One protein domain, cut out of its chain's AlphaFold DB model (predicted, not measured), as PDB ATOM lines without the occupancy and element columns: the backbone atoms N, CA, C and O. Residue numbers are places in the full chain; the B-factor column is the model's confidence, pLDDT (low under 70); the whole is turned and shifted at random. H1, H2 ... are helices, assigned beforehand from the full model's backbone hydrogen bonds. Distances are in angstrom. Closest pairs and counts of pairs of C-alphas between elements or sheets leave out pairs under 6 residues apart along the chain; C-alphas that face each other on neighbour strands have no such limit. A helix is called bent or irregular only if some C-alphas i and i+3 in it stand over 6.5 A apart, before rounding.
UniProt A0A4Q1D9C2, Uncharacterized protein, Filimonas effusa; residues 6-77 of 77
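What this domain is: This is residues 6 to 77 of the 77 residues of an uncharacterized protein of Filimonas effusa (UniProt A0A4Q1D9C2). One helix, H4, lies on a free arm, residues 49 to 77, that sticks out from a small body made by H1, H2 and H3. The printed part has 72 residues, with four named helices, H1 to H4 in chain order, and no named strand: all helix. It is extended, with a radius of gyration of the C-alphas of 19.3 A and spans of 58 by 25 by 19 A.

Where its parts are: H4, residues 60 to 75, runs 22.5 A from C-alpha 60 at (4.586, 0.888, 38.808). H3, residues 34 to 48, measures 20.8 A and is irregular: C-alphas 35 and 38 are 7.4 A apart. H2 is residues 21 to 32. H1, residues 6 to 15, begins at C-alpha 6, (-31.405, 5.073, 41.050).

How they stand to each other: H4 is apart from H1, H2 and H3. H1 touches H2 at residues 23 to 27 of H2 alone, closest C-alphas Leu 10 and Leu 27, 6.6 A, at a steep tilt of 66 degrees. H2 and H3 only just touch, only at the corner, with 3 pairs of C-alphas within 8 A, the closest Met 31 and Glu 37, 6.3 A. H1 and H3 are close but not clearly touching, closest C-alphas Pro 8 and Leu 43, 6.8 A. Every O i to N i+4 pair is within hydrogen-bond range in H1, H2 and H4; in H3, 9 of 11.

The domain as a whole: The farthest C-alphas, Glu 35 and Asp 76, are 58.8 A apart. The printed part has no cut. The H3 to H4 link is long, 11 residues. The pLDDT is under 70 at residues 34 to 41, 43 to 59 and 76 to 77.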
ATOM      1  N   ILE A   6     -31.999   5.580  39.806       70.06
ATOM      2  CA  ILE A   6     -31.405   5.073  41.050       70.06
ATOM      3  C   ILE A   6     -30.779   3.691  40.820       70.06
ATOM      4  O   ILE A   6     -29.694   3.411  41.323       70.06
ATOM      5  N   ILE A   7     -31.407   2.847  39.997       72.06
ATOM      6  CA  ILE A   7     -30.964   1.463  39.761       72.06
ATOM      7  C   ILE A   7     -29.568   1.369  39.122       72.06
ATOM      8  O   ILE A   7     -28.739   0.625  39.647       72.06
ATOM      9  N   PRO A   8     -29.224   2.143  38.070       72.94
ATOM     10  CA  PRO A   8     -27.858   2.149  37.538       72.94
ATOM     11  C   PRO A   8     -26.814   2.584  38.575       72.94
ATOM     12  O   PRO A   8     -25.688   2.087  38.573       72.94
ATOM     13  N   SER A   9     -27.184   3.504  39.475       75.69
ATOM     14  CA  SER A   9     -26.307   3.976  40.550       75.69
ATOM     15  C   SER A   9     -26.065   2.888  41.597       75.69
ATOM     16  O   SER A   9     -24.912   2.620  41.934       75.69
ATOM     17  N   LEU A  10     -27.124   2.204  42.043       78.31
ATOM     18  CA  LEU A  10     -27.035   1.078  42.977       78.31
ATOM     19  C   LEU A  10     -26.245  -0.092  42.386       78.31
ATOM     20  O   LEU A  10     -25.381  -0.650  43.055       78.31
ATOM     21  N   PHE A  11     -26.462  -0.414  41.110       77.25
ATOM     22  CA  PHE A  11     -25.707  -1.465  40.431       77.25
ATOM     23  C   PHE A  11     -24.213  -1.119  40.325       77.25
ATOM     24  O   PHE A  11     -23.351  -1.966  40.554       77.25
ATOM     25  N   ARG A  12     -23.879   0.150  40.048       74.12
ATOM     26  CA  ARG A  12     -22.487   0.620  40.058       74.12
ATOM     27  C   ARG A  12     -21.864   0.531  41.453       74.12
ATOM     28  O   ARG A  12     -20.748   0.038  41.567       74.12
ATOM     29  N   LYS A  13     -22.577   0.966  42.496       77.75
ATOM     30  CA  LYS A  13     -22.126   0.843  43.893       77.75
ATOM     31  C   LYS A  13     -21.914  -0.613  44.301       77.75
ATOM     32  O   LYS A  13     -20.924  -0.915  44.962       77.75
ATOM     33  N   TYR A  14     -22.795  -1.512  43.862       78.25
ATOM     34  CA  TYR A  14     -22.656  -2.952  44.062       78.25
ATOM     35  C   TYR A  14     -21.368  -3.492  43.429       78.25
ATOM     36  O   TYR A  14     -20.586  -4.152  44.107       78.25
ATOM     37  N   LEU A  15     -21.075  -3.131  42.174       75.50
ATOM     38  CA  LEU A  15     -19.820  -3.514  41.509       75.50
ATOM     39  C   LEU A  15     -18.570  -2.905  42.167       75.50
ATOM     40  O   LEU A  15     -17.502  -3.512  42.134       75.50
ATOM     41  N   SER A  16     -18.691  -1.717  42.761       76.19
ATOM     42  CA  SER A  16     -17.607  -1.043  43.486       76.19
ATOM     43  C   SER A  16     -17.477  -1.474  44.953       76.19
ATOM     44  O   SER A  16     -16.581  -0.989  45.637       76.19
ATOM     45  N   ASN A  17     -18.316  -2.403  45.433       74.38
ATOM     46  CA  ASN A  17     -18.366  -2.849  46.830       74.38
ATOM     47  C   ASN A  17     -18.626  -1.703  47.839       74.38
ATOM     48  O   ASN A  17     -18.203  -1.767  48.991       74.38
ATOM     49  N   GLU A  18     -19.321  -0.652  47.391       79.75
ATOM     50  CA  GLU A  18     -19.707   0.540  48.169       79.75
ATOM     51  C   GLU A  18     -21.202   0.538  48.540       79.75
ATOM     52  O   GLU A  18     -21.716   1.518  49.075       79.75
ATOM     53  N   CYS A  19     -21.917  -0.542  48.217       79.69
ATOM     54  CA  CYS A  19     -23.347  -0.679  48.480       79.69
ATOM     55  C   CYS A  19     -23.602  -0.995  49.959       79.69
ATOM     56  O   CYS A  19     -22.963  -1.891  50.521       79.69
ATOM     57  N   THR A  20     -24.564  -0.314  50.581       84.12
ATOM     58  CA  THR A  20     -25.041  -0.710  51.915       84.12
ATOM     59  C   THR A  20     -25.959  -1.940  51.825       84.12
ATOM     60  O   THR A  20     -26.529  -2.205  50.767       84.12
ATOM     61  N   PRO A  21     -26.149  -2.704  52.916       79.31
ATOM     62  CA  PRO A  21     -27.052  -3.861  52.909       79.31
ATOM     63  C   PRO A  21     -28.479  -3.504  52.463       79.31
ATOM     64  O   PRO A  21     -29.072  -4.205  51.654       79.31
ATOM     65  N   GLU A  22     -28.985  -2.355  52.915       81.25
ATOM     66  CA  GLU A  22     -30.311  -1.827  52.561       81.25
ATOM     67  C   GLU A  22     -30.417  -1.495  51.061       81.25
ATOM     68  O   GLU A  22     -31.446  -1.718  50.428       81.25
ATOM     69  N   GLU A  23     -29.337  -0.979  50.471       78.38
ATOM     70  CA  GLU A  23     -29.243  -0.668  49.044       78.38
ATOM     71  C   GLU A  23     -29.196  -1.934  48.173       78.38
ATOM     72  O   GLU A  23     -29.753  -1.952  47.071       78.38
ATOM     73  N   VAL A  24     -28.565  -3.003  48.672       78.06
ATOM     74  CA  VAL A  24     -28.545  -4.317  48.013       78.06
ATOM     75  C   VAL A  24     -29.933  -4.948  48.018       78.06
ATOM     76  O   VAL A  24     -30.359  -5.446  46.978       78.06
ATOM     77  N   ASP A  25     -30.667  -4.870  49.129       82.19
ATOM     78  CA  ASP A  25     -32.039  -5.385  49.209       82.19
ATOM     79  C   ASP A  25     -32.971  -4.673  48.216       82.19
ATOM     80  O   ASP A  25     -33.769  -5.317  47.534       82.19
ATOM     81  N   VAL A  26     -32.830  -3.352  48.064       81.06
ATOM     82  CA  VAL A  26     -33.585  -2.572  47.067       81.06
ATOM     83  C   VAL A  26     -33.228  -2.990  45.638       81.06
ATOM     84  O   VAL A  26     -34.116  -3.107  44.790       81.06
ATOM     85  N   LEU A  27     -31.944  -3.235  45.361       77.00
ATOM     86  CA  LEU A  27     -31.485  -3.697  44.052       77.00
ATOM     87  C   LEU A  27     -32.016  -5.102  43.729       77.00
ATOM     88  O   LEU A  27     -32.522  -5.322  42.629       77.00
ATOM     89  N   LEU A  28     -31.945  -6.029  44.687       78.25
ATOM     90  CA  LEU A  28     -32.441  -7.399  44.541       78.25
ATOM     91  C   LEU A  28     -33.954  -7.421  44.344       78.25
ATOM     92  O   LEU A  28     -34.435  -8.035  43.393       78.25
ATOM     93  N   HIS A  29     -34.696  -6.671  45.159       81.12
ATOM     94  CA  HIS A  29     -36.145  -6.562  45.024       81.12
ATOM     95  C   HIS A  29     -36.560  -6.030  43.644       81.12
ATOM     96  O   HIS A  29     -37.548  -6.482  43.070       81.12
ATOM     97  N   PHE A  30     -35.791  -5.095  43.079       73.62
ATOM     98  CA  PHE A  30     -36.040  -4.570  41.738       73.62
ATOM     99  C   PHE A  30     -35.704  -5.584  40.631       73.62
ATOM    100  O   PHE A  30     -36.402  -5.646  39.622       73.62
ATOM    101  N   MET A  31     -34.658  -6.396  40.813       70.75
ATOM    102  CA  MET A  31     -34.283  -7.454  39.865       70.75
ATOM    103  C   MET A  31     -35.257  -8.640  39.870       70.75
ATOM    104  O   MET A  31     -35.417  -9.293  38.842       70.75
ATOM    105  N   GLU A  32     -35.922  -8.912  40.994       76.19
ATOM    106  CA  GLU A  32     -36.928  -9.978  41.117       76.19
ATOM    107  C   GLU A  32     -38.262  -9.641  40.426       76.19
ATOM    108  O   GLU A  32     -39.052 -10.534  40.098       76.19
ATOM    109  N   GLN A  33     -38.528  -8.358  40.168       76.56
ATOM    110  CA  GLN A  33     -39.726  -7.921  39.459       76.56
ATOM    111  C   GLN A  33     -39.574  -8.173  37.951       76.56
ATOM    112  O   GLN A  33     -38.845  -7.471  37.252       76.56
ATOM    113  N   ARG A  34     -40.318  -9.157  37.422       61.28
ATOM    114  CA  ARG A  34     -40.298  -9.544  35.990       61.28
ATOM    115  C   ARG A  34     -40.559  -8.387  35.019       61.28
ATOM    116  O   ARG A  34     -40.074  -8.413  33.894       61.28
ATOM    117  N   GLU A  35     -41.296  -7.363  35.442       65.69
ATOM    118  CA  GLU A  35     -41.565  -6.159  34.639       65.69
ATOM    119  C   GLU A  35     -40.298  -5.338  34.349       65.69
ATOM    120  O   GLU A  35     -40.255  -4.545  33.406       65.69
ATOM    121  N   HIS A  36     -39.243  -5.552  35.132       61.69
ATOM    122  CA  HIS A  36     -37.981  -4.838  35.033       61.69
ATOM    123  C   HIS A  36     -36.831  -5.712  34.541       61.69
ATOM    124  O   HIS A  36     -35.741  -5.188  34.356       61.69
ATOM    125  N   GLU A  37     -37.062  -6.991  34.239       63.84
ATOM    126  CA  GLU A  37     -36.038  -7.941  33.787       63.84
ATOM    127  C   GLU A  37     -35.375  -7.520  32.463       63.84
ATOM    128  O   GLU A  37     -34.159  -7.609  32.300       63.84
ATOM    129  N   GLN A  38     -36.154  -6.991  31.516       64.56
ATOM    130  CA  GLN A  38     -35.618  -6.503  30.239       64.56
ATOM    131  C   GLN A  38     -34.824  -5.204  30.414       64.56
ATOM    132  O   GLN A  38     -33.780  -5.014  29.789       64.56
ATOM    133  N   VAL A  39     -35.303  -4.314  31.286       65.69
ATOM    134  CA  VAL A  39     -34.658  -3.025  31.567       65.69
ATOM    135  C   VAL A  39     -33.383  -3.237  32.377       65.69
ATOM    136  O   VAL A  39     -32.361  -2.629  32.073       65.69
ATOM    137  N   SER A  40     -33.408  -4.134  33.362       63.59
ATOM    138  CA  SER A  40     -32.241  -4.513  34.149       63.59
ATOM    139  C   SER A  40     -31.207  -5.205  33.269       63.59
ATOM    140  O   SER A  40     -30.058  -4.780  33.276       63.59
ATOM    141  N   SER A  41     -31.606  -6.157  32.421       68.00
ATOM    142  CA  SER A  41     -30.697  -6.813  31.470       68.00
ATOM    143  C   SER A  41     -30.023  -5.808  30.534       68.00
ATOM    144  O   SER A  41     -28.802  -5.827  30.397       68.00
ATOM    145  N   TYR A  42     -30.785  -4.868  29.965       70.19
ATOM    146  CA  TYR A  42     -30.240  -3.817  29.101       70.19
ATOM    147  C   TYR A  42     -29.279  -2.872  29.845       70.19
ATOM    148  O   TYR A  42     -28.228  -2.498  29.319       70.19
ATOM    149  N   LEU A  43     -29.613  -2.477  31.077       67.38
ATOM    150  CA  LEU A  43     -28.767  -1.598  31.890       67.38
ATOM    151  C   LEU A  43     -27.481  -2.299  32.344       67.38
ATOM    152  O   LEU A  43     -26.417  -1.684  32.299       67.38
ATOM    153  N   ILE A  44     -27.568  -3.575  32.727       68.56
ATOM    154  CA  ILE A  44     -26.419  -4.415  33.081       68.56
ATOM    155  C   ILE A  44     -25.517  -4.584  31.864       68.56
ATOM    156  O   ILE A  44     -24.321  -4.330  31.959       68.56
ATOM    157  N   GLU A  45     -26.076  -4.941  30.708       68.69
ATOM    158  CA  GLU A  45     -25.316  -5.102  29.469       68.69
ATOM    159  C   GLU A  45     -24.611  -3.798  29.075       68.69
ATOM    160  O   GLU A  45     -23.423  -3.803  28.756       68.69
ATOM    161  N   LYS A  46     -25.300  -2.657  29.175       68.44
ATOM    162  CA  LYS A  46     -24.709  -1.339  28.916       68.44
ATOM    163  C   LYS A  46     -23.600  -0.984  29.910       68.44
ATOM    164  O   LYS A  46     -22.620  -0.363  29.509       68.44
ATOM    165  N   GLN A  47     -23.744  -1.355  31.180       63.53
ATOM    166  CA  GLN A  47     -22.757  -1.074  32.227       63.53
ATOM    167  C   GLN A  47     -21.535  -2.004  32.139       63.53
ATOM    168  O   GLN A  47     -20.417  -1.556  32.368       63.53
ATOM    169  N   VAL A  48     -21.731  -3.276  31.783       65.00
ATOM    170  CA  VAL A  48     -20.657  -4.263  31.564       65.00
ATOM    171  C   VAL A  48     -19.884  -3.953  30.282       65.00
ATOM    172  O   VAL A  48     -18.660  -4.056  30.263       65.00
ATOM    173  N   ASN A  49     -20.584  -3.536  29.222       64.19
ATOM    174  CA  ASN A  49     -19.968  -3.142  27.954       64.19
ATOM    175  C   ASN A  49     -19.452  -1.700  27.955       64.19
ATOM    176  O   ASN A  49     -18.779  -1.298  27.003       64.19
ATOM    177  N   GLN A  50     -19.737  -0.907  28.994       58.75
ATOM    178  CA  GLN A  50     -18.987   0.320  29.206       58.75
ATOM    179  C   GLN A  50     -17.548  -0.093  29.515       58.75
ATOM    180  O   GLN A  50     -17.321  -0.766  30.522       58.75
ATOM    181  N   PRO A  51     -16.562   0.292  28.681       51.94
ATOM    182  CA  PRO A  51     -15.176   0.101  29.055       51.94
ATOM    183  C   PRO A  51     -15.013   0.813  30.391       51.94
ATOM    184  O   PRO A  51     -15.251   2.021  30.465       51.94
ATOM    185  N   LEU A  52     -14.692   0.053  31.444       55.75
ATOM    186  CA  LEU A  52     -14.266   0.591  32.730       55.75
ATOM    187  C   LEU A  52     -13.194   1.618  32.401       55.75
ATOM    188  O   LEU A  52     -12.077   1.259  32.025       55.75
ATOM    189  N   SER A  53     -13.603   2.886  32.398       46.97
ATOM    190  CA  SER A  53     -12.769   3.991  31.974       46.97
ATOM    191  C   SER A  53     -11.576   3.978  32.901       46.97
ATOM    192  O   SER A  53     -11.694   4.316  34.075       46.97
ATOM    193  N   VAL A  54     -10.460   3.520  32.341       48.59
ATOM    194  CA  VAL A  54      -9.135   3.536  32.931       48.59
ATOM    195  C   VAL A  54      -9.088   2.736  34.232       48.59
ATOM    196  O   VAL A  54      -9.248   3.258  35.331       48.59
ATOM    197  N   ALA A  55      -8.756   1.446  34.102       48.00
ATOM    198  CA  ALA A  55      -7.927   0.803  35.111       48.00
ATOM    199  C   ALA A  55      -6.829   1.807  35.476       48.00
ATOM    200  O   ALA A  55      -5.993   2.142  34.631       48.00
ATOM    201  N   TYR A  56      -6.920   2.366  36.686       50.28
ATOM    202  CA  TYR A  56      -5.923   3.266  37.246       50.28
ATOM    203  C   TYR A  56      -4.543   2.720  36.881       50.28
ATOM    204  O   TYR A  56      -4.366   1.498  36.973       50.28
ATOM    205  N   PRO A  57      -3.586   3.565  36.450       50.19
ATOM    206  CA  PRO A  57      -2.242   3.093  36.166       50.19
ATOM    207  C   PRO A  57      -1.787   2.344  37.410       50.19
ATOM    208  O   PRO A  57      -1.640   2.939  38.477       50.19
ATOM    209  N   THR A  58      -1.705   1.015  37.299       59.69
ATOM    210  CA  THR A  58      -1.306   0.161  38.406       59.69
ATOM    211  C   THR A  58       0.060   0.671  38.789       59.69
ATOM    212  O   THR A  58       0.977   0.581  37.970       59.69
ATOM    213  N   ASP A  59       0.141   1.307  39.959       67.75
ATOM    214  CA  ASP A  59       1.319   2.039  40.397       67.75
ATOM    215  C   ASP A  59       2.541   1.155  40.131       67.75
ATOM    216  O   ASP A  59       2.637   0.016  40.602       67.75
ATOM    217  N   TYR A  60       3.426   1.641  39.261       71.62
ATOM    218  CA  TYR A  60       4.586   0.888  38.808       71.62
ATOM    219  C   TYR A  60       5.425   0.421  40.007       71.62
ATOM    220  O   TYR A  60       5.961  -0.689  39.994       71.62
ATOM    221  N   ALA A  61       5.454   1.205  41.090       72.12
ATOM    222  CA  ALA A  61       6.119   0.831  42.328       72.12
ATOM    223  C   ALA A  61       5.426  -0.348  43.029       72.12
ATOM    224  O   ALA A  61       6.107  -1.191  43.611       72.12
ATOM    225  N   LEU A  62       4.096  -0.444  42.967       77.75
ATOM    226  CA  LEU A  62       3.335  -1.584  43.487       77.75
ATOM    227  C   LEU A  62       3.630  -2.861  42.693       77.75
ATOM    228  O   LEU A  62       3.917  -3.891  43.305       77.75
ATOM    229  N   ARG A  63       3.643  -2.793  41.354       79.31
ATOM    230  CA  ARG A  63       4.022  -3.944  40.507       79.31
ATOM    231  C   ARG A  63       5.455  -4.391  40.773       79.31
ATOM    232  O   ARG A  63       5.681  -5.569  41.034       79.31
ATOM    233  N   TYR A  64       6.397  -3.451  40.808       80.88
ATOM    234  CA  TYR A  64       7.803  -3.748  41.070       80.88
ATOM    235  C   TYR A  64       8.017  -4.393  42.450       80.88
ATOM    236  O   TYR A  64       8.728  -5.390  42.572       80.88
ATOM    237  N   ARG A  65       7.356  -3.884  43.501       85.31
ATOM    238  CA  ARG A  65       7.425  -4.488  44.845       85.31
ATOM    239  C   ARG A  65       6.852  -5.903  44.871       85.31
ATOM    240  O   ARG A  65       7.415  -6.764  45.545       85.31
ATOM    241  N   LEU A  66       5.745  -6.150  44.170       84.81
ATOM    242  CA  LEU A  66       5.142  -7.483  44.084       84.81
ATOM    243  C   LEU A  66       6.062  -8.466  43.351       84.81
ATOM    244  O   LEU A  66       6.255  -9.578  43.838       84.81
ATOM    245  N   GLU A  67       6.692  -8.045  42.254       86.56
ATOM    246  CA  GLU A  67       7.666  -8.864  41.518       86.56
ATOM    247  C   GLU A  67       8.896  -9.204  42.366       86.56
ATOM    248  O   GLU A  67       9.305 -10.364  42.417       86.56
ATOM    249  N   GLN A  68       9.448  -8.230  43.096       86.50
ATOM    250  CA  GLN A  68      10.563  -8.469  44.019       86.50
ATOM    251  C   GLN A  68      10.188  -9.473  45.116       86.50
ATOM    252  O   GLN A  68      10.941 -10.405  45.402       86.50
ATOM    253  N   ARG A  69       8.992  -9.333  45.706       86.56
ATOM    254  CA  ARG A  69       8.503 -10.282  46.720       86.56
ATOM    255  C   ARG A  69       8.324 -11.686  46.151       86.56
ATOM    256  O   ARG A  69       8.709 -12.645  46.813       86.56
ATOM    257  N   LEU A  70       7.779 -11.810  44.942       87.50
ATOM    258  CA  LEU A  70       7.606 -13.100  44.274       87.50
ATOM    259  C   LEU A  70       8.958 -13.777  44.009       87.50
ATOM    260  O   LEU A  70       9.122 -14.955  44.315       87.50
ATOM    261  N   GLN A  71       9.942 -13.031  43.494       87.50
ATOM    262  CA  GLN A  71      11.287 -13.563  43.258       87.50
ATOM    263  C   GLN A  71      11.945 -14.062  44.543       87.50
ATOM    264  O   GLN A  71      12.609 -15.094  44.512       87.50
ATOM    265  N   ASN A  72      11.747 -13.368  45.663       84.94
ATOM    266  CA  ASN A  72      12.295 -13.804  46.944       84.94
ATOM    267  C   ASN A  72      11.660 -15.117  47.414       84.94
ATOM    268  O   ASN A  72      12.387 -16.015  47.809       84.94
ATOM    269  N   ILE A  73      10.338 -15.278  47.285       84.88
ATOM    270  CA  ILE A  73       9.646 -16.533  47.638       84.88
ATOM    271  C   ILE A  73      10.134 -17.706  46.777       84.88
ATOM    272  O   ILE A  73      10.273 -18.819  47.273       84.88
ATOM    273  N   ILE A  74      10.375 -17.467  45.487       85.50
ATOM    274  CA  ILE A  74      10.851 -18.505  44.563       85.50
ATOM    275  C   ILE A  74      12.312 -18.876  44.847       85.50
ATOM    276  O   ILE A  74      12.668 -20.037  44.700       85.50
ATOM    277  N   LYS A  75      13.152 -17.911  45.237       74.75
ATOM    278  CA  LYS A  75      14.573 -18.141  45.551       74.75
ATOM    279  C   LYS A  75      14.804 -18.799  46.914       74.75
ATOM    280  O   LYS A  75      15.852 -19.402  47.099       74.75
ATOM    281  N   ASP A  76      13.865 -18.660  47.847       65.69
ATOM    282  CA  ASP A  76      13.920 -19.279  49.182       65.69
ATOM    283  C   ASP A  76      13.488 -20.765  49.170       65.69
ATOM    284  O   ASP A  76      13.365 -21.392  50.219       65.69
ATOM    285  N   LYS A  77      13.229 -21.335  47.985       51.72
ATOM    286  CA  LYS A  77      12.747 -22.705  47.773       51.72
ATOM    287  C   LYS A  77      13.730 -23.514  46.936       51.72
ATOM    288  O   LYS A  77      13.860 -24.722  47.231       51.72
TER     289      LYS A  77